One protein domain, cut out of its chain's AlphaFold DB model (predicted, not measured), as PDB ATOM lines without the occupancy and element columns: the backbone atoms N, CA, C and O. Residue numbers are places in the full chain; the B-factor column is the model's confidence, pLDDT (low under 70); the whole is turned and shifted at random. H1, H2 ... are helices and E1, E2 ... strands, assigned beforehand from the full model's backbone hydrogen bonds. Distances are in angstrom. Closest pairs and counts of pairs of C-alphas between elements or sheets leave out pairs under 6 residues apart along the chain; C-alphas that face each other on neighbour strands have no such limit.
ATOM      1  N   THR A   4      66.619 123.186 115.332       80.56
ATOM      2  CA  THR A   4      66.510 122.161 116.364       80.56
ATOM      3  C   THR A   4      65.489 121.094 115.982       80.56
ATOM      4  O   THR A   4      65.792 119.908 116.080       80.56
ATOM      5  N   SER A   5      64.327 121.478 115.441       85.25
ATOM      6  CA  SER A   5      63.314 120.521 114.975       85.25
ATOM      7  C   SER A   5      63.829 119.599 113.867       85.25
ATOM      8  O   SER A   5      63.525 118.407 113.872       85.25
ATOM      9  N   VAL A   6      64.645 120.110 112.937       81.81
ATOM     10  CA  VAL A   6      65.252 119.288 111.872       81.81
ATOM     11  C   VAL A   6      66.235 118.273 112.458       81.81
ATOM     12  O   VAL A   6      66.212 117.104 112.069       81.81
ATOM     13  N   LEU A   7      67.068 118.691 113.416       81.88
ATOM     14  CA  LEU A   7      68.020 117.804 114.093       81.88
ATOM     15  C   LEU A   7      67.313 116.722 114.910       81.88
ATOM     16  O   LEU A   7      67.644 115.545 114.765       81.88
ATOM     17  N   ILE A   8      66.311 117.095 115.712       88.44
ATOM     18  CA  ILE A   8      65.504 116.141 116.486       88.44
ATOM     19  C   ILE A   8      64.844 115.139 115.538       88.44
ATOM     20  O   ILE A   8      64.928 113.931 115.751       88.44
ATOM     21  N   PHE A   9      64.212 115.620 114.466       88.31
ATOM     22  CA  PHE A   9      63.542 114.752 113.504       88.31
ATOM     23  C   PHE A   9      64.509 113.785 112.817       88.31
ATOM     24  O   PHE A   9      64.185 112.609 112.622       88.31
ATOM     25  N   LYS A  10      65.720 114.246 112.493       83.56
ATOM     26  CA  LYS A  10      66.769 113.387 111.944       83.56
ATOM     27  C   LYS A  10      67.202 112.322 112.952       83.56
ATOM     28  O   LYS A  10      67.270 111.156 112.572       83.56
ATOM     29  N   ALA A  11      67.423 112.694 114.212       87.12
ATOM     30  CA  ALA A  11      67.776 111.756 115.279       87.12
ATOM     31  C   ALA A  11      66.681 110.695 115.496       87.12
ATOM     32  O   ALA A  11      66.988 109.507 115.576       87.12
ATOM     33  N   ILE A  12      65.406 111.102 115.487       94.25
ATOM     34  CA  ILE A  12      64.250 110.191 115.522       94.25
ATOM     35  C   ILE A  12      64.271 109.240 114.322       94.25
ATOM     36  O   ILE A  12      64.103 108.035 114.488       94.25
ATOM     37  N   THR A  13      64.482 109.763 113.113       89.50
ATOM     38  CA  THR A  13      64.487 108.953 111.888       89.50
ATOM     39  C   THR A  13      65.587 107.899 111.913       89.50
ATOM     40  O   THR A  13      65.318 106.742 111.603       89.50
ATOM     41  N   CYS A  14      66.798 108.275 112.328       86.50
ATOM     42  CA  CYS A  14      67.909 107.343 112.499       86.50
ATOM     43  C   CYS A  14      67.566 106.262 113.529       86.50
ATOM     44  O   CYS A  14      67.561 105.087 113.185       86.50
ATOM     45  N   PHE A  15      67.141 106.655 114.732       94.31
ATOM     46  CA  PHE A  15      66.779 105.707 115.786       94.31
ATOM     47  C   PHE A  15      65.701 104.703 115.348       94.31
ATOM     48  O   PHE A  15      65.844 103.501 115.561       94.31
ATOM     49  N   ILE A  16      64.623 105.167 114.710       95.69
ATOM     50  CA  ILE A  16      63.552 104.274 114.251       95.69
ATOM     51  C   ILE A  16      64.016 103.376 113.097       95.69
ATOM     52  O   ILE A  16      63.614 102.213 113.050       95.69
ATOM     53  N   SER A  17      64.872 103.875 112.204       89.88
ATOM     54  CA  SER A  17      65.495 103.064 111.154       89.88
ATOM     55  C   SER A  17      66.373 101.965 111.756       89.88
ATOM     56  O   SER A  17      66.259 100.803 111.364       89.88
ATOM     57  N   ASP A  18      67.180 102.285 112.765       88.12
ATOM     58  CA  ASP A  18      68.038 101.318 113.456       88.12
ATOM     59  C   ASP A  18      67.187 100.251 114.153       88.12
ATOM     60  O   ASP A  18      67.394  99.050 113.950       88.12
ATOM     61  N   LEU A  19      66.132 100.661 114.863       93.12
ATOM     62  CA  LEU A  19      65.161  99.725 115.429       93.12
ATOM     63  C   LEU A  19      64.485  98.867 114.357       93.12
ATOM     64  O   LEU A  19      64.283  97.674 114.570       93.12
ATOM     65  N   HIS A  20      64.133  99.432 113.203       94.12
ATOM     66  CA  HIS A  20      63.561  98.674 112.097       94.12
ATOM     67  C   HIS A  20      64.519  97.586 111.609       94.12
ATOM     68  O   HIS A  20      64.079  96.461 111.369       94.12
ATOM     69  N   THR A  21      65.810  97.890 111.461       91.06
ATOM     70  CA  THR A  21      66.786  96.904 110.968       91.06
ATOM     71  C   THR A  21      66.844  95.657 111.852       91.06
ATOM     72  O   THR A  21      66.939  94.542 111.340       91.06
ATOM     73  N   VAL A  22      66.696  95.832 113.169       89.00
ATOM     74  CA  VAL A  22      66.790  94.746 114.151       89.00
ATOM     75  C   VAL A  22      65.433  94.085 114.416       89.00
ATOM     76  O   VAL A  22      65.331  92.861 114.519       89.00
ATOM     77  N   PHE A  23      64.371  94.882 114.524       92.25
ATOM     78  CA  PHE A  23      63.073  94.451 115.047       92.25
ATOM     79  C   PHE A  23      61.938  94.512 114.021       92.25
ATOM     80  O   PHE A  23      60.897  93.892 114.239       92.25
ATOM     81  N   GLY A  24      62.108  95.213 112.899       88.94
ATOM     82  CA  GLY A  24      61.039  95.531 111.945       88.94
ATOM     83  C   GLY A  24      60.398  94.317 111.268       88.94
ATOM     84  O   GLY A  24      59.214  94.351 110.942       88.94
ATOM     85  N   THR A  25      61.131  93.209 111.123       92.06
ATOM     86  CA  THR A  25      60.583  91.955 110.573       92.06
ATOM     87  C   THR A  25      59.617  91.258 111.533       92.06
ATOM     88  O   THR A  25      58.664  90.622 111.087       92.06
ATOM     89  N   LYS A  26      59.834  91.393 112.848       92.81
ATOM     90  CA  LYS A  26      59.004  90.781 113.903       92.81
ATOM     91  C   LYS A  26      57.917  91.729 114.409       92.81
ATOM     92  O   LYS A  26      56.821  91.295 114.751       92.81
ATOM     93  N   HIS A  27      58.210  93.026 114.435       93.75
ATOM     94  CA  HIS A  27      57.361  94.061 115.014       93.75
ATOM     95  C   HIS A  27      56.827  94.981 113.926       93.75
ATOM     96  O   HIS A  27      57.414  96.011 113.590       93.75
ATOM     97  N   LYS A  28      55.653  94.624 113.394       96.12
ATOM     98  CA  LYS A  28      54.983  95.378 112.323       96.12
ATOM     99  C   LYS A  28      54.765  96.854 112.673       96.12
ATOM    100  O   LYS A  28      54.808  97.693 111.782       96.12
ATOM    101  N   SER A  29      54.529  97.180 113.942       96.94
ATOM    102  CA  SER A  29      54.336  98.561 114.395       96.94
ATOM    103  C   SER A  29      55.580  99.430 114.151       96.94
ATOM    104  O   SER A  29      55.450 100.530 113.616       96.94
ATOM    105  N   ILE A  30      56.780  98.890 114.398       96.25
ATOM    106  CA  ILE A  30      58.067  99.538 114.095       96.25
ATOM    107  C   ILE A  30      58.242  99.690 112.582       96.25
ATOM    108  O   ILE A  30      58.598 100.769 112.109       96.25
ATOM    109  N   ALA A  31      57.907  98.651 111.808       95.88
ATOM    110  CA  ALA A  31      57.954  98.713 110.347       95.88
ATOM    111  C   ALA A  31      57.066  99.823 109.765       95.88
ATOM    112  O   ALA A  31      57.470 100.573 108.873       95.88
ATOM    113  N   LEU A  32      55.853  99.958 110.302       97.44
ATOM    114  CA  LEU A  32      54.915 101.004 109.911       97.44
ATOM    115  C   LEU A  32      55.399 102.395 110.322       97.44
ATOM    116  O   LEU A  32      55.249 103.329 109.533       97.44
ATOM    117  N   TYR A  33      55.983 102.537 111.514       97.94
ATOM    118  CA  TYR A  33      56.537 103.814 111.966       97.94
ATOM    119  C   TYR A  33      57.704 104.249 111.077       97.94
ATOM    120  O   TYR A  33      57.713 105.384 110.605       97.94
ATOM    121  N   ASN A  34      58.632 103.340 110.767       95.56
ATOM    122  CA  ASN A  34      59.746 103.632 109.867       95.56
ATOM    123  C   ASN A  34      59.254 104.085 108.484       95.56
ATOM    124  O   ASN A  34      59.635 105.147 107.999       95.56
ATOM    125  N   ARG A  35      58.305 103.351 107.890       95.19
ATOM    126  CA  ARG A  35      57.722 103.717 106.590       95.19
ATOM    127  C   ARG A  35      57.008 105.074 106.618       95.19
ATOM    128  O   ARG A  35      56.965 105.770 105.604       95.19
ATOM    129  N   LEU A  36      56.394 105.441 107.744       95.31
ATOM    130  CA  LEU A  36      55.786 106.759 107.916       95.31
ATOM    131  C   LEU A  36      56.854 107.860 107.937       95.31
ATOM    132  O   LEU A  36      56.665 108.888 107.287       95.31
ATOM    133  N   LEU A  37      57.969 107.639 108.636       91.81
ATOM    134  CA  LEU A  37      59.087 108.584 108.686       91.81
ATOM    135  C   LEU A  37      59.750 108.761 107.318       91.81
ATOM    136  O   LEU A  37      59.943 109.895 106.899       91.81
ATOM    137  N   GLU A  38      59.986 107.681 106.570       89.19
ATOM    138  CA  GLU A  38      60.529 107.738 105.200       89.19
ATOM    139  C   GLU A  38      59.663 108.585 104.255       89.19
ATOM    140  O   GLU A  38      60.170 109.285 103.380       89.19
ATOM    141  N   LYS A  39      58.338 108.540 104.438       90.19
ATOM    142  CA  LYS A  39      57.385 109.366 103.680       90.19
ATOM    143  C   LYS A  39      57.267 110.790 104.211       90.19
ATOM    144  O   LYS A  39      56.758 111.671 103.514       90.19
ATOM    145  N   THR A  40      57.700 111.025 105.442       83.81
ATOM    146  CA  THR A  40      57.685 112.343 106.064       83.81
ATOM    147  C   THR A  40      58.924 113.103 105.605       83.81
ATOM    148  O   THR A  40      59.960 113.117 106.258       83.81
ATOM    149  N   GLY A  41      58.826 113.719 104.425       67.94
ATOM    150  CA  GLY A  41      59.882 114.584 103.902       67.94
ATOM    151  C   GLY A  41      60.110 115.828 104.769       67.94
ATOM    152  O   GLY A  41      59.224 116.264 105.502       67.94
ATOM    153  N   ILE A  42      61.284 116.452 104.622       65.50
ATOM    154  CA  ILE A  42      61.728 117.625 105.407       65.50
ATOM    155  C   ILE A  42      60.784 118.837 105.245       65.50
ATOM    156  O   ILE A  42      60.692 119.690 106.122       65.50
ATOM    157  N   MET A  43      60.022 118.888 104.150       69.25
ATOM    158  CA  MET A  43      59.046 119.950 103.871       69.25
ATOM    159  C   MET A  43      57.745 119.813 104.684       69.25
ATOM    160  O   MET A  43      56.965 120.761 104.770       69.25
ATOM    161  N   ASN A  44      57.501 118.656 105.308       77.00
ATOM    162  CA  ASN A  44      56.261 118.357 106.022       77.00
ATOM    163  C   ASN A  44      56.339 118.813 107.486       77.00
ATOM    164  O   ASN A  44      56.342 117.997 108.408       77.00
ATOM    165  N   VAL A  45      56.373 120.131 107.700       85.25
ATOM    166  CA  VAL A  45      56.567 120.750 109.027       85.25
ATOM    167  C   VAL A  45      55.563 120.237 110.069       85.25
ATOM    168  O   VAL A  45      55.959 119.875 111.173       85.25
ATOM    169  N   GLY A  46      54.275 120.149 109.717       90.38
ATOM    170  CA  GLY A  46      53.230 119.653 110.622       90.38
ATOM    171  C   GLY A  46      53.468 118.207 111.084       90.38
ATOM    172  O   GLY A  46      53.565 117.961 112.287       90.38
ATOM    173  N   PRO A  47      53.608 117.241 110.157       92.56
ATOM    174  CA  PRO A  47      53.971 115.867 110.498       92.56
ATOM    175  C   PRO A  47      55.263 115.729 111.310       92.56
ATOM    176  O   PRO A  47      55.293 114.928 112.242       92.56
ATOM    177  N   ILE A  48      56.296 116.526 111.015       89.81
ATOM    178  CA  ILE A  48      57.551 116.515 111.780       89.81
ATOM    179  C   ILE A  48      57.310 116.939 113.230       89.81
ATOM    180  O   ILE A  48      57.702 116.212 114.142       89.81
ATOM    181  N   HIS A  49      56.613 118.056 113.458       94.12
ATOM    182  CA  HIS A  49      56.259 118.474 114.817       94.12
ATOM    183  C   HIS A  49      55.465 117.390 115.541       94.12
ATOM    184  O   HIS A  49      55.745 117.104 116.698       94.12
ATOM    185  N   LYS A  50      54.538 116.715 114.851       96.69
ATOM    186  CA  LYS A  50      53.793 115.609 115.452       96.69
ATOM    187  C   LYS A  50      54.713 114.467 115.906       96.69
ATOM    188  O   LYS A  50      54.528 113.970 117.010       96.69
ATOM    189  N   HIS A  51      55.714 114.072 115.116       96.81
ATOM    190  CA  HIS A  51      56.692 113.065 115.552       96.81
ATOM    191  C   HIS A  51      57.481 113.512 116.785       96.81
ATOM    192  O   HIS A  51      57.659 112.721 117.709       96.81
ATOM    193  N   ILE A  52      57.926 114.770 116.813       96.19
ATOM    194  CA  ILE A  52      58.643 115.342 117.958       96.19
ATOM    195  C   ILE A  52      57.752 115.321 119.206       96.19
ATOM    196  O   ILE A  52      58.200 114.895 120.267       96.19
ATOM    197  N   GLU A  53      56.479 115.696 119.077       97.56
ATOM    198  CA  GLU A  53      55.521 115.695 120.186       97.56
ATOM    199  C   GLU A  53      55.220 114.289 120.724       97.56
ATOM    200  O   GLU A  53      55.075 114.119 121.938       97.56
ATOM    201  N   CYS A  54      55.205 113.257 119.872       98.25
ATOM    202  CA  CYS A  54      55.101 111.865 120.326       98.25
ATOM    203  C   CYS A  54      56.255 111.491 121.269       98.25
ATOM    204  O   CYS A  54      56.024 110.908 122.328       98.25
ATOM    205  N   PHE A  55      57.490 111.848 120.905       98.19
ATOM    206  CA  PHE A  55      58.669 111.601 121.739       98.19
ATOM    207  C   PHE A  55      58.673 112.486 122.989       98.19
ATOM    208  O   PHE A  55      58.927 111.991 124.083       98.19
ATOM    209  N   ARG A  56      58.324 113.774 122.865       97.38
ATOM    210  CA  ARG A  56      58.207 114.702 124.003       97.38
ATOM    211  C   ARG A  56      57.235 114.169 125.056       97.38
ATOM    212  O   ARG A  56      57.566 114.156 126.240       97.38
ATOM    213  N   THR A  57      56.066 113.699 124.624       97.62
ATOM    214  CA  THR A  57      55.058 113.098 125.509       97.62
ATOM    215  C   THR A  57      55.615 111.853 126.189       97.62
ATOM    216  O   THR A  57      55.563 111.753 127.410       97.62
ATOM    217  N   PHE A  58      56.235 110.950 125.426       98.19
ATOM    218  CA  PHE A  58      56.856 109.749 125.982       98.19
ATOM    219  C   PHE A  58      57.901 110.070 127.062       98.19
ATOM    220  O   PHE A  58      57.878 109.453 128.123       98.19
ATOM    221  N   TYR A  59      58.790 111.042 126.840       97.56
ATOM    222  CA  TYR A  59      59.802 111.408 127.838       97.56
ATOM    223  C   TYR A  59      59.205 112.055 129.084       97.56
ATOM    224  O   TYR A  59      59.660 111.773 130.192       97.56
ATOM    225  N   LYS A  60      58.165 112.880 128.925       96.25
ATOM    226  CA  LYS A  60      57.471 113.517 130.048       96.25
ATOM    227  C   LYS A  60      56.875 112.484 131.008       96.25
ATOM    228  O   LYS A  60      57.047 112.617 132.216       96.25
ATOM    229  N   GLU A  61      56.228 111.452 130.473       97.62
ATOM    230  CA  GLU A  61      55.578 110.402 131.272       97.62
ATOM    231  C   GLU A  61      56.573 109.391 131.877       97.62
ATOM    232  O   GLU A  61      56.243 108.667 132.815       97.62
ATOM    233  N   ASN A  62      57.808 109.347 131.363       97.31
ATOM    234  CA  ASN A  62      58.808 108.334 131.710       97.31
ATOM    235  C   ASN A  62      60.116 108.914 132.256       97.31
ATOM    236  O   ASN A  62      61.159 108.260 132.200       97.31
ATOM    237  N   ARG A  63      60.087 110.136 132.795       95.44
ATOM    238  CA  ARG A  63      61.292 110.852 133.238       95.44
ATOM    239  C   ARG A  63      62.172 110.024 134.181       95.44
ATOM    240  O   ARG A  63      63.371 109.916 133.952       95.44
ATOM    241  N   GLN A  64      61.576 109.376 135.182       95.62
ATOM    242  CA  GLN A  64      62.321 108.542 136.129       95.62
ATOM    243  C   GLN A  64      62.975 107.327 135.449       95.62
ATOM    244  O   GLN A  64      64.137 107.019 135.705       95.62
ATOM    245  N   ALA A  65      62.263 106.662 134.536       96.56
ATOM    246  CA  ALA A  65      62.803 105.532 133.784       96.56
ATOM    247  C   ALA A  65      64.002 105.929 132.915       96.56
ATOM    248  O   ALA A  65      64.959 105.164 132.800       96.56
ATOM    249  N   MET A  66      63.962 107.135 132.338       96.44
ATOM    250  CA  MET A  66      65.060 107.712 131.561       96.44
ATOM    251  C   MET A  66      66.271 108.039 132.439       96.44
ATOM    252  O   MET A  66      67.401 107.749 132.051       96.44
ATOM    253  N   GLU A  67      66.041 108.612 133.621       93.75
ATOM    254  CA  GLU A  67      67.098 108.964 134.574       93.75
ATOM    255  C   GLU A  67      67.806 107.722 135.131       93.75
ATOM    256  O   GLU A  67      69.033 107.687 135.206       93.75
ATOM    257  N   GLU A  68      67.048 106.675 135.459       94.50
ATOM    258  CA  GLU A  68      67.593 105.431 136.014       94.50
ATOM    259  C   GLU A  68      68.003 104.397 134.953       94.50
ATOM    260  O   GLU A  68      68.590 103.372 135.303       94.50
ATOM    261  N   LYS A  69      67.687 104.632 133.670       94.25
ATOM    262  CA  LYS A  69      67.835 103.667 132.559       94.25
ATOM    263  C   LYS A  69      67.186 102.306 132.851       94.25
ATOM    264  O   LYS A  69      67.741 101.249 132.536       94.25
ATOM    265  N   LYS A  70      65.998 102.313 133.463       94.62
ATOM    266  CA  LYS A  70      65.262 101.097 133.852       94.62
ATOM    267  C   LYS A  70      63.921 101.018 133.142       94.62
ATOM    268  O   LYS A  70      63.027 101.816 133.400       94.62
ATOM    269  N   ALA A  71      63.767 100.003 132.294       94.38
ATOM    270  CA  ALA A  71      62.547  99.792 131.514       94.38
ATOM    271  C   ALA A  71      61.327  99.436 132.386       94.38
ATOM    272  O   ALA A  71      60.195  99.683 131.979       94.38
ATOM    273  N   ASP A  72      61.553  98.882 133.580       94.75
ATOM    274  CA  ASP A  72      60.489  98.518 134.527       94.75
ATOM    275  C   ASP A  72      59.814  99.738 135.166       94.75
ATOM    276  O   ASP A  72      58.725  99.621 135.715       94.75
ATOM    277  N   LEU A  73      60.450 100.910 135.083       96.31
ATOM    278  CA  LEU A  73      59.904 102.171 135.584       96.31
ATOM    279  C   LEU A  73      59.081 102.920 134.526       96.31
ATOM    280  O   LEU A  73      58.670 104.052 134.773       96.31
ATOM    281  N   PHE A  74      58.871 102.339 133.339       96.88
ATOM    282  CA  PHE A  74      58.019 102.964 132.334       96.88
ATOM    283  C   PHE A  74      56.555 102.969 132.773       96.88
ATOM    284  O   PHE A  74      55.970 101.925 133.049       96.88
ATOM    285  N   THR A  75      55.959 104.159 132.764       95.88
ATOM    286  CA  THR A  75      54.513 104.363 132.905       95.88
ATOM    287  C   THR A  75      53.825 104.204 131.551       95.88
ATOM    288  O   THR A  75      52.768 103.587 131.447       95.88
ATOM    289  N   GLU A  76      54.453 104.725 130.491       96.19
ATOM    290  CA  GLU A  76      54.033 104.535 129.103       96.19
ATOM    291  C   GLU A  76      55.150 103.825 128.341       96.19
ATOM    292  O   GLU A  76      56.282 104.295 128.282       96.19
ATOM    293  N   HIS A  77      54.837 102.694 127.721       97.38
ATOM    294  CA  HIS A  77      55.828 101.893 127.003       97.38
ATOM    295  C   HIS A  77      55.934 102.284 125.525       97.38
ATOM    296  O   HIS A  77      56.887 101.882 124.854       97.38
ATOM    297  N   ARG A  78      54.961 103.037 124.995       97.69
ATOM    298  CA  ARG A  78      54.805 103.305 123.565       97.69
ATOM    299  C   ARG A  78      55.018 104.767 123.198       97.69
ATOM    300  O   ARG A  78      54.374 105.669 123.720       97.69
ATOM    301  N   ILE A  79      55.819 104.976 122.160       98.31
ATOM    302  CA  ILE A  79      55.862 106.230 121.409       98.31
ATOM    303  C   ILE A  79      54.824 106.123 120.293       98.31
ATOM    304  O   ILE A  79      55.045 105.430 119.296       98.31
ATOM    305  N   SER A  80      53.674 106.770 120.470       97.75
ATOM    306  CA  SER A  80      52.498 106.567 119.614       97.75
ATOM    307  C   SER A  80      52.230 107.766 118.705       97.75
ATOM    308  O   SER A  80      51.925 108.856 119.183       97.75
ATOM    309  N   TYR A  81      52.291 107.560 117.386       97.31
ATOM    310  CA  TYR A  81      51.853 108.546 116.384       97.31
ATOM    311  C   TYR A  81      50.356 108.420 116.068       97.31
ATOM    312  O   TYR A  81      49.664 109.402 115.771       97.31
ATOM    313  N   SER A  82      49.865 107.183 116.103       96.88
ATOM    314  CA  SER A  82      48.457 106.789 116.070       96.88
ATOM    315  C   SER A  82      48.316 105.396 116.686       96.88
ATOM    316  O   SER A  82      49.318 104.712 116.894       96.88
ATOM    317  N   ASP A  83      47.086 104.921 116.886       95.12
ATOM    318  CA  ASP A  83      46.814 103.586 117.448       95.12
ATOM    319  C   ASP A  83      47.509 102.445 116.688       95.12
ATOM    320  O   ASP A  83      47.834 101.403 117.255       95.12
ATOM    321  N   ARG A  84      47.736 102.628 115.381       94.31
ATOM    322  CA  ARG A  84      48.349 101.623 114.496       94.31
ATOM    323  C   ARG A  84      49.821 101.881 114.195       94.31
ATOM    324  O   ARG A  84      50.482 100.993 113.658       94.31
ATOM    325  N   VAL A  85      50.321 103.082 114.479       97.56
ATOM    326  CA  VAL A  85      51.694 103.493 114.171       97.56
ATOM    327  C   VAL A  85      52.352 103.955 115.460       97.56
ATOM    328  O   VAL A  85      52.193 105.098 115.889       97.56
ATOM    329  N   TYR A  86      53.073 103.033 116.087       98.19
ATOM    330  CA  TYR A  86      53.731 103.242 117.369       98.19
ATOM    331  C   TYR A  86      55.005 102.399 117.465       98.19
ATOM    332  O   TYR A  86      55.175 101.426 116.728       98.19
ATOM    333  N   VAL A  87      55.874 102.744 118.407       97.75
ATOM    334  CA  VAL A  87      57.010 101.913 118.817       97.75
ATOM    335  C   VAL A  87      56.873 101.597 120.295       97.75
ATOM    336  O   VAL A  87      56.802 102.510 121.108       97.75
ATOM    337  N   ASP A  88      56.810 100.312 120.637       97.44
ATOM    338  CA  ASP A  88      56.806  99.844 122.026       97.44
ATOM    339  C   ASP A  88      58.252  99.677 122.507       97.44
ATOM    340  O   ASP A  88      58.887  98.640 122.304       97.44
ATOM    341  N   VAL A  89      58.775 100.742 123.110       97.12
ATOM    342  CA  VAL A  89      60.151 100.834 123.610       97.12
ATOM    343  C   VAL A  89      60.386  99.830 124.735       97.12
ATOM    344  O   VAL A  89      61.445  99.209 124.792       97.12
ATOM    345  N   GLY A  90      59.389  99.610 125.597       96.06
ATOM    346  CA  GLY A  90      59.485  98.624 126.672       96.06
ATOM    347  C   GLY A  90      59.691  97.210 126.132       96.06
ATOM    348  O   GLY A  90      60.554  96.473 126.607       96.06
ATOM    349  N   THR A  91      58.933  96.833 125.104       94.81
ATOM    350  CA  THR A  91      59.083  95.530 124.444       94.81
ATOM    351  C   THR A  91      60.409  95.418 123.697       94.81
ATOM    352  O   THR A  91      61.067  94.384 123.808       94.81
ATOM    353  N   VAL A  92      60.840  96.475 123.005       95.19
ATOM    354  CA  VAL A  92      62.151  96.524 122.338       95.19
ATOM    355  C   VAL A  92      63.288  96.305 123.340       95.19
ATOM    356  O   VAL A  92      64.133  95.443 123.111       95.19
ATOM    357  N   LEU A  93      63.286  97.006 124.476       95.38
ATOM    358  CA  LEU A  93      64.316  96.858 125.509       95.38
ATOM    359  C   LEU A  93      64.309  95.465 126.150       95.38
ATOM    360  O   LEU A  93      65.370  94.867 126.295       95.38
ATOM    361  N   ARG A  94      63.135  94.905 126.471       94.62
ATOM    362  CA  ARG A  94      63.027  93.549 127.052       94.62
ATOM    363  C   ARG A  94      63.511  92.445 126.115       94.62
ATOM    364  O   ARG A  94      63.961  91.403 126.578       94.62
ATOM    365  N   GLN A  95      63.370  92.645 124.808       92.69
ATOM    366  CA  GLN A  95      63.789  91.677 123.792       92.69
ATOM    367  C   GLN A  95      65.212  91.923 123.277       92.69
ATOM    368  O   GLN A  95      65.701  91.160 122.443       92.69
ATOM    369  N   SER A  96      65.866  92.982 123.751       92.44
ATOM    370  CA  SER A  96      67.238  93.318 123.392       92.44
ATOM    371  C   SER A  96      68.237  92.570 124.268       92.44
ATOM    372  O   SER A  96      67.981  92.280 125.435       92.44
ATOM    373  N   THR A  97      69.415  92.287 123.716       90.94
ATOM    374  CA  THR A  97      70.580  91.915 124.528       90.94
ATOM    375  C   THR A  97      71.011  93.108 125.393       90.94
ATOM    376  O   THR A  97      70.674  94.246 125.059       90.94
ATOM    377  N   PRO A  98      71.785  92.893 126.472       89.94
ATOM    378  CA  PRO A  98      72.301  93.988 127.297       89.94
ATOM    379  C   PRO A  98      73.059  95.056 126.492       89.94
ATOM    380  O   PRO A  98      72.851  96.249 126.706       89.94
ATOM    381  N   ASP A  99      73.862  94.633 125.513       86.69
ATOM    382  CA  ASP A  99      74.630  95.537 124.649       86.69
ATOM    383  C   ASP A  99      73.706  96.394 123.771       86.69
ATOM    384  O   ASP A  99      73.832  97.618 123.727       86.69
ATOM    385  N   ASN A 100      72.706  95.772 123.137       86.69
ATOM    386  CA  ASN A 100      71.742  96.485 122.299       86.69
ATOM    387  C   ASN A 100      70.869  97.420 123.137       86.69
ATOM    388  O   ASN A 100      70.583  98.537 122.717       86.69
ATOM    389  N   ALA A 101      70.459  96.984 124.330       92.25
ATOM    390  CA  ALA A 101      69.687  97.801 125.256       92.25
ATOM    391  C   ALA A 101      70.475  99.049 125.680       92.25
ATOM    392  O   ALA A 101      69.906 100.137 125.723       92.25
ATOM    393  N   SER A 102      71.783  98.914 125.927       90.12
ATOM    394  CA  SER A 102      72.670 100.047 126.209       90.12
ATOM    395  C   SER A 102      72.669 101.064 125.063       90.12
ATOM    396  O   SER A 102      72.465 102.255 125.298       90.12
ATOM    397  N   ILE A 103      72.795 100.598 123.817       88.25
ATOM    398  CA  ILE A 103      72.743 101.454 122.620       88.25
ATOM    399  C   ILE A 103      71.376 102.142 122.503       88.25
ATOM    400  O   ILE A 103      71.302 103.362 122.356       88.25
ATOM    401  N   ILE A 104      70.276 101.401 122.657       93.31
ATOM    402  CA  ILE A 104      68.915 101.960 122.618       93.31
ATOM    403  C   ILE A 104      68.754 103.071 123.662       93.31
ATOM    404  O   ILE A 104      68.225 104.137 123.343       93.31
ATOM    405  N   TRP A 105      69.250 102.869 124.885       94.50
ATOM    406  CA  TRP A 105      69.240 103.904 125.917       94.50
ATOM    407  C   TRP A 105      70.043 105.140 125.522       94.50
ATOM    408  O   TRP A 105      69.568 106.249 125.758       94.50
ATOM    409  N   LYS A 106      71.215 104.985 124.894       87.50
ATOM    410  CA  LYS A 106      71.993 106.127 124.393       87.50
ATOM    411  C   LYS A 106      71.194 106.941 123.380       87.50
ATOM    412  O   LYS A 106      71.048 108.143 123.576       87.50
ATOM    413  N   HIS A 107      70.595 106.298 122.374       89.56
ATOM    414  CA  HIS A 107      69.751 106.991 121.394       89.56
ATOM    415  C   HIS A 107      68.569 107.708 122.053       89.56
ATOM    416  O   HIS A 107      68.296 108.871 121.745       89.56
ATOM    417  N   LEU A 108      67.880 107.039 122.984       95.00
ATOM    418  CA  LEU A 108      66.760 107.632 123.711       95.00
ATOM    419  C   LEU A 108      67.201 108.855 124.525       95.00
ATOM    420  O   LEU A 108      66.495 109.860 124.517       95.00
ATOM    421  N   LEU A 109      68.356 108.797 125.192       91.44
ATOM    422  CA  LEU A 109      68.916 109.924 125.939       91.44
ATOM    423  C   LEU A 109      69.348 111.064 125.017       91.44
ATOM    424  O   LEU A 109      69.085 112.221 125.333       91.44
ATOM    425  N   THR A 110      69.950 110.777 123.863       86.44
ATOM    426  CA  THR A 110      70.307 111.818 122.892       86.44
ATOM    427  C   THR A 110      69.074 112.557 122.400       86.44
ATOM    428  O   THR A 110      69.044 113.784 122.440       86.44
ATOM    429  N   ILE A 111      68.036 111.835 121.973       92.62
ATOM    430  CA  ILE A 111      66.799 112.468 121.503       92.62
ATOM    431  C   ILE A 111      66.138 113.248 122.649       92.62
ATOM    432  O   ILE A 111      65.672 114.364 122.423       92.62
ATOM    433  N   TRP A 112      66.154 112.723 123.880       94.56
ATOM    434  CA  TRP A 112      65.638 113.447 125.044       94.56
ATOM    435  C   TRP A 112      66.401 114.754 125.297       94.56
ATOM    436  O   TRP A 112      65.769 115.800 125.427       94.56
ATOM    437  N   GLY A 113      67.736 114.729 125.271       87.88
ATOM    438  CA  GLY A 113      68.576 115.922 125.416       87.88
ATOM    439  C   GLY A 113      68.381 116.948 124.296       87.88
ATOM    440  O   GLY A 113      68.475 118.145 124.538       87.88
ATOM    441  N   LEU A 114      68.049 116.503 123.080       85.44
ATOM    442  CA  LEU A 114      67.720 117.402 121.970       85.44
ATOM    443  C   LEU A 114      66.326 118.039 122.114       85.44
ATOM    444  O   LEU A 114      66.151 119.201 121.756       85.44
ATOM    445  N   ILE A 115      65.336 117.296 122.623       90.38
ATOM    446  CA  ILE A 115      63.962 117.790 122.839       90.38
ATOM    447  C   ILE A 115      63.870 118.699 124.073       90.38
ATOM    448  O   ILE A 115      63.117 119.679 124.069       90.38
ATOM    449  N   GLU A 116      64.619 118.372 125.123       87.38
ATOM    450  CA  GLU A 116      64.662 119.081 126.400       87.38
ATOM    451  C   GLU A 116      66.133 119.300 126.807       87.38
ATOM    452  O   GLU A 116      66.683 118.515 127.582       87.38
ATOM    453  N   PRO A 117      66.794 120.366 126.307       79.94
ATOM    454  CA  PRO A 117      68.207 120.641 126.604       79.94
ATOM    455  C   PRO A 117      68.518 120.832 128.094       79.94
ATOM    456  O   PRO A 117      69.637 120.588 128.529       79.94
ATOM    457  N   THR A 118      67.523 121.221 128.895       78.88
ATOM    458  CA  THR A 118      67.623 121.355 130.358       78.88
ATOM    459  C   THR A 118      67.443 120.031 131.110       78.88
ATOM    460  O   THR A 118      67.425 120.016 132.344       78.88
ATOM    461  N   SER A 119      67.256 118.917 130.399       83.00
ATOM    462  CA  SER A 119      67.136 117.586 130.993       83.00
ATOM    463  C   SER A 119      68.464 117.080 131.561       83.00
ATOM    464  O   SER A 119      69.548 117.572 131.249       83.00
ATOM    465  N   GLN A 120      68.394 116.022 132.372       84.94
ATOM    466  CA  GLN A 120      69.588 115.342 132.884       84.94
ATOM    467  C   GLN A 120      70.258 114.437 131.836       84.94
ATOM    468  O   GLN A 120      71.271 113.809 132.138       84.94
ATOM    469  N   ALA A 121      69.737 114.372 130.604       83.19
ATOM    470  CA  ALA A 121      70.231 113.478 129.561       83.19
ATOM    471  C   ALA A 121      71.728 113.660 129.283       83.19
ATOM    472  O   ALA A 121      72.476 112.683 129.240       83.19
ATOM    473  N   LYS A 122      72.176 114.915 129.161       81.56
ATOM    474  CA  LYS A 122      73.586 115.264 128.952       81.56
ATOM    475  C   LYS A 122      74.467 114.765 130.091       81.56
ATOM    476  O   LYS A 122      75.476 114.114 129.839       81.56
ATOM    477  N   ARG A 123      74.057 115.014 131.339       87.69
ATOM    478  CA  ARG A 123      74.783 114.550 132.529       87.69
ATOM    479  C   ARG A 123      74.908 113.025 132.529       87.69
ATOM    480  O   ARG A 123      76.003 112.504 132.691       87.69
ATOM    481  N   ILE A 124      73.810 112.321 132.264       86.19
ATOM    482  CA  ILE A 124      73.768 110.852 132.247       86.19
ATOM    483  C   ILE A 124      74.650 110.274 131.126       86.19
ATOM    484  O   ILE A 124      75.340 109.270 131.327       86.19
ATOM    485  N   LEU A 125      74.656 110.891 129.940       82.75
ATOM    486  CA  LEU A 125      75.546 110.499 128.842       82.75
ATOM    487  C   LEU A 125      77.018 110.728 129.218       82.75
ATOM    488  O   LEU A 125      77.834 109.828 129.029       82.75
ATOM    489  N   GLN A 126      77.352 111.864 129.835       82.19
ATOM    490  CA  GLN A 126      78.713 112.160 130.298       82.19
ATOM    491  C   GLN A 126      79.200 111.206 131.394       82.19
ATOM    492  O   GLN A 126      80.330 110.722 131.328       82.19
ATOM    493  N   GLU A 127      78.350 110.875 132.365       85.25
ATOM    494  CA  GLU A 127      78.647 109.865 133.388       85.25
ATOM    495  C   GLU A 127      78.938 108.496 132.750       85.25
ATOM    496  O   GLU A 127      79.853 107.793 133.175       85.25
ATOM    497  N   SER A 128      78.228 108.153 131.671       78.38
ATOM    498  CA  SER A 128      78.450 106.901 130.931       78.38
ATOM    499  C   SER A 128      79.824 106.877 130.242       78.38
ATOM    500  O   SER A 128      80.511 105.857 130.272       78.38
ATOM    501  N   ILE A 129      80.280 108.013 129.693       75.75
ATOM    502  CA  ILE A 129      81.635 108.154 129.124       75.75
ATOM    503  C   ILE A 129      82.691 107.964 130.213       75.75
ATOM    504  O   ILE A 129      83.656 107.223 130.016       75.75
ATOM    505  N   GLN A 130      82.505 108.608 131.367       76.19
ATOM    506  CA  GLN A 130      83.447 108.533 132.487       76.19
ATOM    507  C   GLN A 130      83.575 107.102 133.016       76.19
ATOM    508  O   GLN A 130      84.687 106.621 133.217       76.19
ATOM    509  N   GLN A 131      82.456 106.386 133.156       77.19
ATOM    510  CA  GLN A 131      82.448 104.977 133.563       77.19
ATOM    511  C   GLN A 131      83.136 104.055 132.544       77.19
ATOM    512  O   GLN A 131      83.698 103.032 132.923       77.19
ATOM    513  N   SER A 132      83.137 104.431 131.264       68.31
ATOM    514  CA  SER A 132      83.835 103.706 130.194       68.31
ATOM    515  C   SER A 132      85.315 104.095 130.023       68.31
ATOM    516  O   SER A 132      85.932 103.712 129.029       68.31
ATOM    517  N   ASN A 133      85.897 104.886 130.939       68.12
ATOM    518  CA  ASN A 133      87.251 105.453 130.813       68.12
ATOM    519  C   ASN A 133      87.488 106.196 129.480       68.12
ATOM    520  O   ASN A 133      88.589 106.166 128.929       68.12
ATOM    521  N   GLY A 134      86.455 106.841 128.926       62.91
ATOM    522  CA  GLY A 134      86.556 107.565 127.655       62.91
ATOM    523  C   GLY A 134      86.719 106.679 126.414       62.91
ATOM    524  O   GLY A 134      87.040 107.190 125.344       62.91
ATOM    525  N   GLN A 135      86.511 105.361 126.520       60.00
ATOM    526  CA  GLN A 135      86.532 104.468 125.355       60.00
ATOM    527  C   GLN A 135      85.224 104.508 124.553       60.00
ATOM    528  O   GLN A 135      85.208 104.110 123.388       60.00
ATOM    529  N   ASP A 136      84.140 105.013 125.145       68.50
ATOM    530  CA  ASP A 136      82.839 105.140 124.495       68.50
ATOM    531  C   ASP A 136      82.762 106.388 123.597       68.50
ATOM    532  O   ASP A 136      82.154 107.410 123.935       68.50
ATOM    533  N   LYS A 137      83.413 106.287 122.431       66.69
ATOM    534  CA  LYS A 137      83.474 107.340 121.400       66.69
ATOM    535  C   LYS A 137      82.091 107.804 120.938       66.69
ATOM    536  O   LYS A 137      81.926 108.967 120.582       66.69
ATOM    537  N   GLU A 138      81.108 106.907 120.955       63.91
ATOM    538  CA  GLU A 138      79.726 107.208 120.593       63.91
ATOM    539  C   GLU A 138      79.091 108.137 121.630       63.91
ATOM    540  O   GLU A 138      78.605 109.207 121.277       63.91
ATOM    541  N   SER A 139      79.165 107.793 122.919       65.00
ATOM    542  CA  SER A 139      78.632 108.660 123.977       65.00
ATOM    543  C   SER A 139      79.299 110.041 123.977       65.00
ATOM    544  O   SER A 139      78.626 111.046 124.216       65.00
ATOM    545  N   GLN A 140      80.593 110.114 123.646       67.88
ATOM    546  CA  GLN A 140      81.322 111.377 123.509       67.88
ATOM    547  C   GLN A 140      80.811 112.224 122.341       67.88
ATOM    548  O   GLN A 140      80.456 113.384 122.537       67.88
ATOM    549  N   PHE A 141      80.647 111.619 121.168       70.69
ATOM    550  CA  PHE A 141      80.030 112.271 120.016       70.69
ATOM    551  C   PHE A 141      78.603 112.768 120.310       70.69
ATOM    552  O   PHE A 141      78.253 113.899 119.970       70.69
ATOM    553  N   LEU A 142      77.780 111.956 120.980       70.56
ATOM    554  CA  LEU A 142      76.401 112.313 121.329       70.56
ATOM    555  C   LEU A 142      76.346 113.464 122.347       70.56
ATOM    556  O   LEU A 142      75.498 114.348 122.212       70.56
ATOM    557  N   SER A 143      77.259 113.498 123.325       71.31
ATOM    558  CA  SER A 143      77.405 114.636 124.245       71.31
ATOM    559  C   SER A 143      77.808 115.908 123.497       71.31
ATOM    560  O   SER A 143      77.216 116.960 123.727       71.31
ATOM    561  N   ASP A 144      78.762 115.815 122.571       73.00
ATOM    562  CA  ASP A 144      79.225 116.962 121.782       73.00
ATOM    563  C   ASP A 144      78.105 117.540 120.900       73.00
ATOM    564  O   ASP A 144      78.024 118.754 120.698       73.00
ATOM    565  N   ILE A 145      77.206 116.693 120.388       69.56
ATOM    566  CA  ILE A 145      76.020 117.136 119.642       69.56
ATOM    567  C   ILE A 145      75.064 117.913 120.548       69.56
ATOM    568  O   ILE A 145      74.607 118.990 120.154       69.56
ATOM    569  N   ILE A 146      74.771 117.401 121.748       70.38
ATOM    570  CA  ILE A 146      73.899 118.098 122.703       70.38
ATOM    571  C   ILE A 146      74.513 119.454 123.074       70.38
ATOM    572  O   ILE A 146      73.810 120.460 123.038       70.38
ATOM    573  N   ASP A 147      75.826 119.514 123.312       73.50
ATOM    574  CA  ASP A 147      76.548 120.753 123.624       73.50
ATOM    575  C   ASP A 147      76.466 121.787 122.498       73.50
ATOM    576  O   ASP A 147      76.280 122.983 122.744       73.50
ATOM    577  N   LYS A 148      76.606 121.346 121.244       70.81
ATOM    578  CA  LYS A 148      76.476 122.226 120.074       70.81
ATOM    579  C   LYS A 148      75.041 122.744 119.920       70.81
ATOM    580  O   LYS A 148      74.850 123.911 119.565       70.81
ATOM    581  N   VAL A 149      74.037 121.917 120.211       66.94
ATOM    582  CA  VAL A 149      72.622 122.319 120.169       66.94
ATOM    583  C   VAL A 149      72.284 123.279 121.306       66.94
ATOM    584  O   VAL A 149      71.674 124.311 121.043       66.94
ATOM    585  N   GLU A 150      72.747 123.015 122.526       67.50
ATOM    586  CA  GLU A 150      72.565 123.894 123.687       67.50
ATOM    587  C   GLU A 150      73.142 125.290 123.423       67.50
ATOM    588  O   GLU A 150      72.464 126.286 123.655       67.50
ATOM    589  N   LYS A 151      74.339 125.377 122.826       70.81
ATOM    590  CA  LYS A 151      74.937 126.656 122.402       70.81
ATOM    591  C   LYS A 151      74.119 127.352 121.312       70.81
ATOM    592  O   LYS A 151      73.876 128.548 121.391       70.81
ATOM    593  N   THR A 152      73.645 126.605 120.314       64.88
ATOM    594  CA  THR A 152      72.864 127.165 119.195       64.88
ATOM    595  C   THR A 152      71.489 127.680 119.640       64.88
ATOM    596  O   THR A 152      70.998 128.670 119.097       64.88
ATOM    597  N   VAL A 153      70.868 127.014 120.616       58.59
ATOM    598  CA  VAL A 153      69.575 127.398 121.202       58.59
ATOM    599  C   VAL A 153      69.748 128.497 122.256       58.59
ATOM    600  O   VAL A 153      68.913 129.395 122.333       58.59
ATOM    601  N   GLY A 154      70.839 128.467 123.026       50.69
ATOM    602  CA  GLY A 154      71.160 129.461 124.053       50.69
ATOM    603  C   GLY A 154      71.528 130.841 123.499       50.69
ATOM    604  O   GLY A 154      71.220 131.842 124.139       50.69
ATOM    605  N   ASP A 155      72.110 130.914 122.298       51.28
ATOM    606  CA  ASP A 155      72.628 132.170 121.733       51.28
ATOM    607  C   ASP A 155      71.624 133.010 120.912       51.28
ATOM    608  O   ASP A 155      72.007 134.064 120.400       51.28
ATOM    609  N   LYS A 156      70.348 132.619 120.736       47.53
ATOM    610  CA  LYS A 156      69.443 133.366 119.828       47.53
ATOM    611  C   LYS A 156      68.079 133.756 120.387       47.53
ATOM    612  O   LYS A 156      67.062 133.117 120.141       47.53
ATOM    613  N   ASN A 170      71.811 127.600 107.441       53.25
ATOM    614  CA  ASN A 170      72.477 127.838 108.727       53.25
ATOM    615  C   ASN A 170      72.883 126.531 109.431       53.25
ATOM    616  O   ASN A 170      73.884 126.480 110.146       53.25
ATOM    617  N   LEU A 171      72.108 125.462 109.241       48.59
ATOM    618  CA  LEU A 171      72.405 124.134 109.769       48.59
ATOM    619  C   LEU A 171      73.568 123.476 109.014       48.59
ATOM    620  O   LEU A 171      74.476 122.928 109.639       48.59
ATOM    621  N   MET A 172      73.579 123.577 107.683       53.62
ATOM    622  CA  MET A 172      74.692 123.126 106.844       53.62
ATOM    623  C   MET A 172      75.967 123.929 107.130       53.62
ATOM    624  O   MET A 172      77.047 123.347 107.177       53.62
ATOM    625  N   SER A 173      75.853 125.234 107.402       55.44
ATOM    626  CA  SER A 173      76.997 126.073 107.780       55.44
ATOM    627  C   SER A 173      77.482 125.837 109.211       55.44
ATOM    628  O   SER A 173      78.642 126.102 109.503       55.44
ATOM    629  N   SER A 174      76.623 125.342 110.112       54.78
ATOM    630  CA  SER A 174      76.996 125.076 111.511       54.78
ATOM    631  C   SER A 174      77.963 123.900 111.680       54.78
ATOM    632  O   SER A 174      78.451 123.669 112.782       54.78
ATOM    633  N   GLY A 175      78.196 123.107 110.629       56.81
ATOM    634  CA  GLY A 175      78.962 121.863 110.712       56.81
ATOM    635  C   GLY A 175      78.246 120.756 111.490       56.81
ATOM    636  O   GLY A 175      78.484 119.595 111.205       56.81
ATOM    637  N   VAL A 176      77.288 121.073 112.374       60.06
ATOM    638  CA  VAL A 176      76.532 120.113 113.197       60.06
ATOM    639  C   VAL A 176      75.804 119.088 112.338       60.06
ATOM    640  O   VAL A 176      75.851 117.909 112.646       60.06
ATOM    641  N   PHE A 177      75.151 119.503 111.249       57.59
ATOM    642  CA  PHE A 177      74.442 118.579 110.356       57.59
ATOM    643  C   PHE A 177      75.394 117.630 109.622       57.59
ATOM    644  O   PHE A 177      75.124 116.435 109.522       57.59
ATOM    645  N   THR A 178      76.518 118.166 109.143       62.06
ATOM    646  CA  THR A 178      77.571 117.409 108.462       62.06
ATOM    647  C   THR A 178      78.286 116.472 109.430       62.06
ATOM    648  O   THR A 178      78.497 115.320 109.087       62.06
ATOM    649  N   ASP A 179      78.575 116.907 110.655       62.38
ATOM    650  CA  ASP A 179      79.151 116.098 111.732       62.38
ATOM    651  C   ASP A 179      78.172 115.017 112.201       62.38
ATOM    652  O   ASP A 179      78.588 113.904 112.489       62.38
ATOM    653  N   LEU A 180      76.869 115.311 112.246       58.53
ATOM    654  CA  LEU A 180      75.826 114.350 112.599       58.53
ATOM    655  C   LEU A 180      75.719 113.243 111.536       58.53
ATOM    656  O   LEU A 180      75.681 112.061 111.869       58.53
ATOM    657  N   ILE A 181      75.702 113.628 110.255       58.38
ATOM    658  CA  ILE A 181      75.658 112.704 109.114       58.38
ATOM    659  C   ILE A 181      76.961 111.917 109.008       58.38
ATOM    660  O   ILE A 181      76.920 110.694 108.928       58.38
ATOM    661  N   ASN A 182      78.107 112.592 109.066       58.47
ATOM    662  CA  ASN A 182      79.410 111.958 108.940       58.47
ATOM    663  C   ASN A 182      79.749 111.124 110.173       58.47
ATOM    664  O   ASN A 182      80.257 110.032 110.001       58.47
ATOM    665  N   GLY A 183      79.453 111.558 111.396       57.72
ATOM    666  CA  GLY A 183      79.743 110.796 112.614       57.72
ATOM    667  C   GLY A 183      78.921 109.511 112.718       57.72
ATOM    668  O   GLY A 183      79.474 108.457 113.023       57.72
ATOM    669  N   MET A 184      77.633 109.552 112.352       55.34
ATOM    670  CA  MET A 184      76.807 108.338 112.284       55.34
ATOM    671  C   MET A 184      77.161 107.442 111.086       55.34
ATOM    672  O   MET A 184      77.238 106.227 111.242       55.34
ATOM    673  N   GLN A 185      77.422 108.005 109.899       47.88
ATOM    674  CA  GLN A 185      77.798 107.230 108.707       47.88
ATOM    675  C   GLN A 185      79.215 106.640 108.809       47.88
ATOM    676  O   GLN A 185      79.448 105.530 108.333       47.88
ATOM    677  N   THR A 186      80.149 107.345 109.454       52.78
ATOM    678  CA  THR A 186      81.511 106.870 109.751       52.78
ATOM    679  C   THR A 186      81.482 105.777 110.811       52.78
ATOM    680  O   THR A 186      82.085 104.741 110.577       52.78
ATOM    681  N   GLY A 187      80.703 105.913 111.893       50.16
ATOM    682  CA  GLY A 187      80.564 104.832 112.880       50.16
ATOM    683  C   GLY A 187      80.021 103.527 112.281       50.16
ATOM    684  O   GLY A 187      80.469 102.438 112.636       50.16
ATOM    685  N   LEU A 188      79.114 103.640 111.304       50.53
ATOM    686  CA  LEU A 188      78.561 102.530 110.517       50.53
ATOM    687  C   LEU A 188      79.549 101.913 109.508       50.53
ATOM    688  O   LEU A 188      79.414 100.739 109.168       50.53
ATOM    689  N   SER A 189      80.508 102.689 108.994       45.00
ATOM    690  CA  SER A 189      81.436 102.258 107.934       45.00
ATOM    691  C   SER A 189      82.829 101.879 108.441       45.00
ATOM    692  O   SER A 189      83.494 101.065 107.802       45.00
ATOM    693  N   ASP A 190      83.256 102.402 109.591       43.75
ATOM    694  CA  ASP A 190      84.544 102.096 110.225       43.75
ATOM    695  C   ASP A 190      84.462 100.961 111.265       43.75
ATOM    696  O   ASP A 190      85.491 100.496 111.759       43.75
ATOM    697  N   GLY A 191      83.250 100.483 111.567       42.41
ATOM    698  CA  GLY A 191      83.008  99.380 112.498       42.41
ATOM    699  C   GLY A 191      83.098  99.758 113.980       42.41
ATOM    700  O   GLY A 191      83.093  98.864 114.827       42.41
ATOM    701  N   SER A 192      83.162 101.047 114.327       44.72
ATOM    702  CA  SER A 192      83.033 101.512 115.716       44.72
ATOM    703  C   SER A 192      81.595 101.415 116.247       44.72
ATOM    704  O   SER A 192      81.416 101.247 117.453       44.72
ATOM    705  N   LEU A 193      80.589 101.402 115.360       44.25
ATOM    706  CA  LEU A 193      79.258 100.830 115.597       44.25
ATOM    707  C   LEU A 193      79.256  99.393 115.067       44.25
ATOM    708  O   LEU A 193      79.001  99.133 113.891       44.25
ATOM    709  N   ASP A 194      79.591  98.440 115.934       45.44
ATOM    710  CA  ASP A 194      79.821  97.050 115.537       45.44
ATOM    711  C   ASP A 194      78.500  96.275 115.340       45.44
ATOM    712  O   ASP A 194      78.115  95.387 116.105       45.44
ATOM    713  N   ILE A 195      77.790  96.611 114.260       51.47
ATOM    714  CA  ILE A 195      76.636  95.859 113.741       51.47
ATOM    715  C   ILE A 195      77.052  94.444 113.309       51.47
ATOM    716  O   ILE A 195      76.223  93.533 113.309       51.47
ATOM    717  N   GLY A 196      78.342  94.218 113.032       44.12
ATOM    718  CA  GLY A 196      78.924  92.896 112.795       44.12
ATOM    719  C   GLY A 196      78.866  91.989 114.029       44.12
ATOM    720  O   GLY A 196      78.479  90.825 113.912       44.12
ATOM    721  N   LYS A 197      79.137  92.516 115.229       46.88
ATOM    722  CA  LYS A 197      78.906  91.804 116.504       46.88
ATOM    723  C   LYS A 197      77.420  91.589 116.790       46.88
ATOM    724  O   LYS A 197      77.048  90.533 117.308       46.88
ATOM    725  N   LEU A 198      76.565  92.533 116.402       40.34
ATOM    726  CA  LEU A 198      75.107  92.436 116.534       40.34
ATOM    727  C   LEU A 198      74.531  91.321 115.637       40.34
ATOM    728  O   LEU A 198      73.776  90.469 116.104       40.34
ATOM    729  N   MET A 199      74.958  91.258 114.373       50.91
ATOM    730  CA  MET A 199      74.593  90.197 113.425       50.91
ATOM    731  C   MET A 199      75.232  88.851 113.776       50.91
ATOM    732  O   MET A 199      74.554  87.824 113.709       50.91
ATOM    733  N   GLY A 200      76.495  88.834 114.212       49.34
ATOM    734  CA  GLY A 200      77.193  87.618 114.640       49.34
ATOM    735  C   GLY A 200      76.537  86.965 115.858       49.34
ATOM    736  O   GLY A 200      76.392  85.742 115.912       49.34
ATOM    737  N   SER A 201      76.038  87.774 116.795       46.50
ATOM    738  CA  SER A 201      75.278  87.307 117.962       46.50
ATOM    739  C   SER A 201      73.914  86.730 117.570       46.50
ATOM    740  O   SER A 201      73.501  85.706 118.116       46.50
ATOM    741  N   VAL A 202      73.243  87.315 116.569       39.00
ATOM    742  CA  VAL A 202      71.978  86.802 116.010       39.00
ATOM    743  C   VAL A 202      72.190  85.503 115.228       39.00
ATOM    744  O   VAL A 202      71.394  84.578 115.383       39.00
ATOM    745  N   GLN A 203      73.282  85.361 114.472       42.16
ATOM    746  CA  GLN A 203      73.650  84.097 113.820       42.16
ATOM    747  C   GLN A 203      74.007  83.007 114.840       42.16
ATOM    748  O   GLN A 203      73.567  81.865 114.694       42.16
TER     749      GLN A 203
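Overview. This is residues 4 to 156 and 170 to 203 of the 278 residues of an uncharacterized protein of viral metagenome (UniProt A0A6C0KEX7). Two long helices side by side, H1 and H6, make the core; H7 and H8 pack on H6 to give an up-and-down bundle of three, each running against the one before it, and H10 runs along H8. H3 crosses H1 and H6, and the small strand hairpin E1 E2 packs on H2 and H3. The printed part has 187 residues, with eleven named helices and two named strands in the order H1 H2 H3 H4 E1 E2 H5 H6 H7 H8 H9 H10 H11; the sheet, E1 - E2, is antiparallel and the class is mostly helix. The whole is compact and rounded, with a radius of gyration of the C-alphas of 15.8 A and spans of 43 by 41 by 33 A.

Arrangement. Start with H1, residues 4 to 23; H2, residues 28 to 39, touches it in a helical hairpin, closest C-alphas Ile 16 and Asn 34 at 5.8 A. H3, residues 45 to 61, touches H1 with residues 48 to 52 alone, at 72 degrees, only just about perpendicular; the closest C-alphas are Phe 9 and Ile 48, 6.5 A. After H4, residues 63 to 68, look for the hairpin of E1, residues 78 to 82, and E2, residues 85 to 88, where N 79 and O 87 are within hydrogen-bond range at 2.9 A. The closest C-alphas of H3 and E1 are Cys 54 and Ile 79, 5.8 A; those of H2 and E2 are Tyr 33 and Val 85, 5.3 A. H5, residues 89 to 94, is close to but not clearly touching H6, residues 98 to 115, the hub, with C-alphas 93 and 101 closest at 5.5 A. H6 touches H1 with residues 107 to 115 alone, opposite ways at a shallow tilt of 19 degrees, Ile 8 and Leu 114 having the closest C-alphas, 6.0 A. H7, residues 121 to 131, touches H6, closest C-alphas 113 and 121 at 5.1 A. H8, residues 137 to 154, touches H7, closest C-alphas 129 and 139 at 6.0 A. H9, residues 170 to 173, is near H10, residues 176 to 190, which touches H8, closest C-alphas 145 and 176 at 7.1 A. H11, residues 195 to 203, touches no helix. Every O i to N i+4 pair is within hydrogen-bond range in each helix but H9, too short for one.

Along the chain. Find C-alpha 4 at (66.510, 122.161, 116.364), where H1 begins its 28.0 A. H3 measures 24.6 A, H6 25.6 A, H8 25.5 A and H10 19.9 A. H11 ends at C-alpha 203, (73.650, 84.097, 113.820).

Size, cuts and confidence. The C-alphas farthest apart are Lys 156 and Gln 203, 49.8 A. Residues 157 to 169 are not printed, and C-alphas 156 and 170 stand 12.8 A apart across this cut. Of the links printed whole, H4 to E1 is short and the others are tight. Mean pLDDT of the printed part is 80.3; residues 132 to 140 and 170 to 203 are among those under 70.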